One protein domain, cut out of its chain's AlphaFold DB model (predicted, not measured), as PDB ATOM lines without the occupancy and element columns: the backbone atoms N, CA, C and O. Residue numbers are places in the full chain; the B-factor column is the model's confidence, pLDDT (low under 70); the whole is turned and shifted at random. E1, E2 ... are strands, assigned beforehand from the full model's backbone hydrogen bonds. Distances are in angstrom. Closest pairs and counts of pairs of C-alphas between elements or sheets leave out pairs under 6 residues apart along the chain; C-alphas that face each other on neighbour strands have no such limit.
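What this domain is: This is residues 2 to 54 of the 58 residues of an uncharacterized protein of Desulfitobacterium dehalogenans (UniProt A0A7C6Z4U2). This flat model has little regular structure: its two end stretches run side by side in opposite directions, joined by a tiny two-strand ladder, while the long link, residues 12 to 43, makes a wide loop out to Lys 23 and back. The printed part has 53 residues with no named helix and two named strands, E1 then E2, antiparallel; the class is all strand, with under half of the residues in named elements. It is only just compact, close to loose, with a radius of gyration of the C-alphas of 11.9 A and spans of 35 by 28 by 12 A.

Where its parts are: Find C-alpha 9 at (18.384, 21.389, 52.160); from there E1, residues 9 to 11, runs 7.0 A. E2, residues 44 to 46, runs 6.8 A to C-alpha 46 at (21.265, 20.517, 54.774).

How they stand to each other: E1 and E2 form a hairpin of antiparallel neighbours, at 141 degrees between their directions. Look at C-alphas 9 and 46, which face each other at 4.0 A. N 10 and O 45 are within hydrogen-bond range at 2.9 A, as are N 45 and O 10 at 2.9 A. Residues 5 to 6 pair with residues 49 to 50, antiparallel.

The domain as a whole: The C-alphas of Lys 2 and Gly 41, the two farthest apart, are 35.4 A apart. The printed part has no cut, and the link from E1 to E2, 32 residues, is long. Mean pLDDT of the printed part is 83.0; residues 2 to 5 and 49 to 54 are under 70.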
ATOM      1  N   LYS A   2      33.719  12.830  38.943       47.72
ATOM      2  CA  LYS A   2      33.660  13.795  40.053       47.72
ATOM      3  C   LYS A   2      32.353  13.520  40.795       47.72
ATOM      4  O   LYS A   2      31.298  13.791  40.231       47.72
ATOM      5  N   ASN A   3      32.428  12.930  41.986       53.72
ATOM      6  CA  ASN A   3      31.273  12.793  42.870       53.72
ATOM      7  C   ASN A   3      30.818  14.217  43.201       53.72
ATOM      8  O   ASN A   3      31.480  14.908  43.975       53.72
ATOM      9  N   LYS A   4      29.773  14.699  42.524       60.28
ATOM     10  CA  LYS A   4      29.167  15.983  42.859       60.28
ATOM     11  C   LYS A   4      28.443  15.758  44.179       60.28
ATOM     12  O   LYS A   4      27.542  14.933  44.260       60.28
ATOM     13  N   ILE A   5      28.942  16.402  45.224       67.31
ATOM     14  CA  ILE A   5      28.239  16.474  46.497       67.31
ATOM     15  C   ILE A   5      27.141  17.505  46.274       67.31
ATOM     16  O   ILE A   5      27.452  18.682  46.097       67.31
ATOM     17  N   ASP A   6      25.892  17.055  46.233       72.12
ATOM     18  CA  ASP A   6      24.744  17.950  46.277       72.12
ATOM     19  C   ASP A   6      24.356  18.142  47.751       72.12
ATOM     20  O   ASP A   6      24.192  17.174  48.499       72.12
ATOM     21  N   MET A   7      24.313  19.397  48.196       78.31
ATOM     22  CA  MET A   7      23.946  19.789  49.559       78.31
ATOM     23  C   MET A   7      22.594  20.506  49.574       78.31
ATOM     24  O   MET A   7      22.441  21.535  50.228       78.31
ATOM     25  N   GLN A   8      21.607  19.983  48.849       87.50
ATOM     26  CA  GLN A   8      20.254  20.522  48.890       87.50
ATOM     27  C   GLN A   8      19.626  20.373  50.296       87.50
ATOM     28  O   GLN A   8      19.540  19.256  50.825       87.50
ATOM     29  N   PRO A   9      19.150  21.468  50.924       90.56
ATOM     30  CA  PRO A   9      18.384  21.389  52.160       90.56
ATOM     31  C   PRO A   9      17.039  20.697  51.944       90.56
ATOM     32  O   PRO A   9      16.335  20.953  50.965       90.56
ATOM     33  N   VAL A  10      16.658  19.831  52.880       92.06
ATOM     34  CA  VAL A  10      15.359  19.145  52.871       92.06
ATOM     35  C   VAL A  10      14.656  19.327  54.202       92.06
ATOM     36  O   VAL A  10      15.297  19.468  55.242       92.06
ATOM     37  N   CYS A  11      13.330  19.317  54.178       93.88
ATOM     38  CA  CYS A  11      12.544  19.396  55.394       93.88
ATOM     39  C   CYS A  11      12.788  18.153  56.255       93.88
ATOM     40  O   CYS A  11      12.673  17.025  55.774       93.88
ATOM     41  N   GLU A  12      13.067  18.355  57.538       92.69
ATOM     42  CA  GLU A  12      13.296  17.261  58.487       92.69
ATOM     43  C   GLU A  12      12.044  16.409  58.763       92.69
ATOM     44  O   GLU A  12      12.171  15.259  59.176       92.69
ATOM     45  N   MET A  13      10.843  16.946  58.510       92.56
ATOM     46  CA  MET A  13       9.579  16.255  58.789       92.56
ATOM     47  C   MET A  13       9.015  15.525  57.569       92.56
ATOM     48  O   MET A  13       8.749  14.328  57.635       92.56
ATOM     49  N   CYS A  14       8.822  16.228  56.450       93.19
ATOM     50  CA  CYS A  14       8.210  15.648  55.250       93.19
ATOM     51  C   CYS A  14       9.223  15.238  54.171       93.19
ATOM     52  O   CYS A  14       8.851  14.570  53.210       93.19
ATOM     53  N   GLY A  15      10.491  15.645  54.293       89.69
ATOM     54  CA  GLY A  15      11.522  15.373  53.291       89.69
ATOM     55  C   GLY A  15      11.423  16.218  52.018       89.69
ATOM     56  O   GLY A  15      12.211  15.996  51.101       89.69
ATOM     57  N   THR A  16      10.492  17.177  51.943       91.81
ATOM     58  CA  THR A  16      10.370  18.084  50.793       91.81
ATOM     59  C   THR A  16      11.650  18.911  50.638       91.81
ATOM     60  O   THR A  16      12.114  19.481  51.630       91.81
ATOM     61  N   PRO A  17      12.235  18.995  49.433       91.44
ATOM     62  CA  PRO A  17      13.395  19.841  49.191       91.44
ATOM     63  C   PRO A  17      13.037  21.324  49.289       91.44
ATOM     64  O   PRO A  17      11.957  21.738  48.860       91.44
ATOM     65  N   GLN A  18      13.957  22.129  49.816       91.50
ATOM     66  CA  GLN A  18      13.821  23.578  49.785       91.50
ATOM     67  C   GLN A  18      13.996  24.094  48.352       91.50
ATOM     68  O   GLN A  18      14.847  23.602  47.599       91.50
ATOM     69  N   LYS A  19      13.191  25.088  47.970       90.56
ATOM     70  CA  LYS A  19      13.375  25.795  46.702       90.56
ATOM     71  C   LYS A  19      14.526  26.799  46.854       90.56
ATOM     72  O   LYS A  19      14.621  27.442  47.895       90.56
ATOM     73  N   PRO A  20      15.413  26.921  45.859       91.00
ATOM     74  CA  PRO A  20      16.446  27.945  45.887       91.00
ATOM     75  C   PRO A  20      15.820  29.340  45.779       91.00
ATOM     76  O   PRO A  20      14.794  29.517  45.120       91.00
ATOM     77  N   ASP A  21      16.456  30.330  46.399       90.50
ATOM     78  CA  ASP A  21      16.095  31.734  46.232       90.50
ATOM     79  C   ASP A  21      16.456  32.162  44.807       90.50
ATOM     80  O   ASP A  21      17.634  32.285  44.461       90.50
ATOM     81  N   GLU A  22      15.444  32.372  43.967       88.88
ATOM     82  CA  GLU A  22      15.614  32.734  42.558       88.88
ATOM     83  C   GLU A  22      16.320  34.085  42.353       88.88
ATOM     84  O   GLU A  22      16.833  34.333  41.264       88.88
ATOM     85  N   LYS A  23      16.364  34.961  43.367       90.75
ATOM     86  CA  LYS A  23      17.023  36.273  43.263       90.75
ATOM     87  C   LYS A  23      18.525  36.191  43.503       90.75
ATOM     88  O   LYS A  23      19.280  36.937  42.887       90.75
ATOM     89  N   GLU A  24      18.938  35.301  44.399       90.81
ATOM     90  CA  GLU A  24      20.332  35.153  44.836       90.81
ATOM     91  C   GLU A  24      21.041  33.962  44.158       90.81
ATOM     92  O   GLU A  24      22.272  33.864  44.160       90.81
ATOM     93  N   SER A  25      20.273  33.049  43.557       90.25
ATOM     94  CA  SER A  25      20.787  31.877  42.838       90.25
ATOM     95  C   SER A  25      21.131  32.184  41.381       90.25
ATOM     96  O   SER A  25      20.545  33.058  40.748       90.25
ATOM     97  N   ASN A  26      22.060  31.414  40.812       89.62
ATOM     98  CA  ASN A  26      22.390  31.457  39.388       89.62
ATOM     99  C   ASN A  26      22.752  30.066  38.833       89.62
ATOM    100  O   ASN A  26      22.594  29.050  39.505       89.62
ATOM    101  N   GLU A  27      23.241  30.007  37.592       88.25
ATOM    102  CA  GLU A  27      23.589  28.748  36.910       88.25
ATOM    103  C   GLU A  27      24.716  27.948  37.590       88.25
ATOM    104  O   GLU A  27      24.831  26.739  37.382       88.25
ATOM    105  N   ASN A  28      25.554  28.604  38.396       85.12
ATOM    106  CA  ASN A  28      26.721  27.995  39.031       85.12
ATOM    107  C   ASN A  28      26.491  27.648  40.507       85.12
ATOM    108  O   ASN A  28      27.125  26.716  41.005       85.12
ATOM    109  N   TRP A  29      25.625  28.379  41.215       84.12
ATOM    110  CA  TRP A  29      25.332  28.144  42.628       84.12
ATOM    111  C   TRP A  29      23.870  28.414  42.982       84.12
ATOM    112  O   TRP A  29      23.223  29.311  42.448       84.12
ATOM    113  N   GLN A  30      23.376  27.649  43.951       88.62
ATOM    114  CA  GLN A  30      22.043  27.798  44.520       88.62
ATOM    115  C   GLN A  30      22.160  28.334  45.945       88.62
ATOM    116  O   GLN A  30      22.945  27.820  46.743       88.62
ATOM    117  N   VAL A  31      21.389  29.375  46.249       90.19
ATOM    118  CA  VAL A  31      21.269  29.956  47.588       90.19
ATOM    119  C   VAL A  31      19.936  29.508  48.172       90.19
ATOM    120  O   VAL A  31      18.913  29.567  47.497       90.19
ATOM    121  N   PHE A  32      19.946  29.044  49.417       90.56
ATOM    122  CA  PHE A  32      18.752  28.610  50.141       90.56
ATOM    123  C   PHE A  32      18.601  29.452  51.412       90.56
ATOM    124  O   PHE A  32      19.598  29.724  52.086       90.56
ATOM    125  N   ASP A  33      17.377  29.856  51.756       88.75
ATOM    126  CA  ASP A  33      17.125  30.645  52.964       88.75
ATOM    127  C   ASP A  33      16.967  29.735  54.192       88.75
ATOM    128  O   ASP A  33      15.940  29.092  54.392       88.75
ATOM    129  N   CYS A  34      17.962  29.726  55.078       84.12
ATOM    130  CA  CYS A  34      17.920  28.951  56.321       84.12
ATOM    131  C   CYS A  34      16.817  29.390  57.311       84.12
ATOM    132  O   CYS A  34      16.645  28.747  58.348       84.12
ATOM    133  N   ARG A  35      16.120  30.507  57.058       88.19
ATOM    134  CA  ARG A  35      14.992  30.998  57.868       88.19
ATOM    135  C   ARG A  35      13.639  30.529  57.341       88.19
ATOM    136  O   ARG A  35      12.646  30.625  58.068       88.19
ATOM    137  N   GLU A  36      13.587  30.043  56.105       89.19
ATOM    138  CA  GLU A  36      12.367  29.508  55.519       89.19
ATOM    139  C   GLU A  36      11.938  28.248  56.280       89.19
ATOM    140  O   GLU A  36      12.754  27.422  56.696       89.19
ATOM    141  N   HIS A  37      10.633  28.110  56.487       91.56
ATOM    142  CA  HIS A  37      10.042  26.916  57.073       91.56
ATOM    143  C   HIS A  37       9.231  26.210  55.998       91.56
ATOM    144  O   HIS A  37       8.612  26.849  55.148       91.56
ATOM    145  N   CYS A  38       9.230  24.883  56.031       92.94
ATOM    146  CA  CYS A  38       8.406  24.106  55.124       92.94
ATOM    147  C   CYS A  38       6.921  24.379  55.399       92.94
ATOM    148  O   CYS A  38       6.538  24.640  56.538       92.94
ATOM    149  N   GLU A  39       6.062  24.233  54.388       92.88
ATOM    150  CA  GLU A  39       4.602  24.356  54.528       92.88
ATOM    151  C   GLU A  39       4.021  23.403  55.592       92.88
ATOM    152  O   GLU A  39       2.978  23.681  56.179       92.88
ATOM    153  N   CYS A  40       4.718  22.302  55.901       91.44
ATOM    154  CA  CYS A  40       4.352  21.389  56.988       91.44
ATOM    155  C   CYS A  40       4.753  21.875  58.399       91.44
ATOM    156  O   CYS A  40       4.502  21.173  59.376       91.44
ATOM    157  N   GLY A  41       5.413  23.032  58.519       91.75
ATOM    158  CA  GLY A  41       5.940  23.595  59.768       91.75
ATOM    159  C   GLY A  41       7.330  23.090  60.177       91.75
ATOM    160  O   GLY A  41       7.880  23.561  61.171       91.75
ATOM    161  N   GLY A  42       7.915  22.146  59.433       91.69
ATOM    162  CA  GLY A  42       9.260  21.627  59.695       91.69
ATOM    163  C   GLY A  42      10.374  22.557  59.203       91.69
ATOM    164  O   GLY A  42      10.178  23.335  58.267       91.69
ATOM    165  N   LYS A  43      11.567  22.447  59.794       93.19
ATOM    166  CA  LYS A  43      12.747  23.203  59.350       93.19
ATOM    167  C   LYS A  43      13.454  22.493  58.202       93.19
ATOM    168  O   LYS A  43      13.431  21.263  58.107       93.19
ATOM    169  N   PHE A  44      14.093  23.270  57.336       92.88
ATOM    170  CA  PHE A  44      14.991  22.735  56.319       92.88
ATOM    171  C   PHE A  44      16.380  22.512  56.916       92.88
ATOM    172  O   PHE A  44      16.945  23.395  57.562       92.88
ATOM    173  N   VAL A  45      16.931  21.317  56.707       90.44
ATOM    174  CA  VAL A  45      18.271  20.935  57.156       90.44
ATOM    175  C   VAL A  45      19.114  20.502  55.955       90.44
ATOM    176  O   VAL A  45      18.604  19.801  55.075       90.44
ATOM    177  N   PRO A  46      20.395  20.905  55.876       88.00
ATOM    178  CA  PRO A  46      21.265  20.517  54.774       88.00
ATOM    179  C   PRO A  46      21.466  19.001  54.781       88.00
ATOM    180  O   PRO A  46      21.924  18.428  55.775       88.00
ATOM    181  N   ARG A  47      21.132  18.339  53.670       85.12
ATOM    182  CA  ARG A  47      21.347  16.903  53.502       85.12
ATOM    183  C   ARG A  47      22.349  16.670  52.391       85.12
ATOM    184  O   ARG A  47      22.212  17.195  51.295       85.12
ATOM    185  N   ILE A  48      23.351  15.852  52.685       79.12
ATOM    186  CA  ILE A  48      24.326  15.438  51.685       79.12
ATOM    187  C   ILE A  48      23.681  14.353  50.821       79.12
ATOM    188  O   ILE A  48      23.502  13.215  51.260       79.12
ATOM    189  N   LEU A  49      23.336  14.712  49.592       67.19
ATOM    190  CA  LEU A  49      22.960  13.785  48.538       67.19
ATOM    191  C   LEU A  49      24.248  13.379  47.818       67.19
ATOM    192  O   LEU A  49      24.827  14.115  47.021       67.19
ATOM    193  N   LEU A  50      24.743  12.190  48.159       59.44
ATOM    194  CA  LEU A  50      25.812  11.558  47.400       59.44
ATOM    195  C   LEU A  50      25.185  10.981  46.132       59.44
ATOM    196  O   LEU A  50      24.498   9.960  46.198       59.44
ATOM    197  N   ASP A  51      25.427  11.605  44.980       57.62
ATOM    198  CA  ASP A  51      25.096  10.997  43.694       57.62
ATOM    199  C   ASP A  51      25.943   9.731  43.502       57.62
ATOM    200  O   ASP A  51      27.091   9.746  43.057       57.62
ATOM    201  N   GLY A  52      25.369   8.607  43.924       53.72
ATOM    202  CA  GLY A  52      26.049   7.326  44.024       53.72
ATOM    203  C   GLY A  52      25.069   6.162  44.060       53.72
ATOM    204  O   GLY A  52      25.154   5.326  44.952       53.72
ATOM    205  N   LYS A  53      24.179   6.097  43.059       45.47
ATOM    206  CA  LYS A  53      23.166   5.050  42.823       45.47
ATOM    207  C   LYS A  53      22.026   5.031  43.849       45.47
ATOM    208  O   LYS A  53      22.223   4.762  45.030       45.47
ATOM    209  N   ARG A  54      20.787   5.103  43.343       49.84
ATOM    210  CA  ARG A  54      19.680   4.337  43.932       49.84
ATOM    211  C   ARG A  54      20.187   2.897  44.066       49.84
ATOM    212  O   ARG A  54      20.309   2.208  43.056       49.84
TER     213      ARG A  54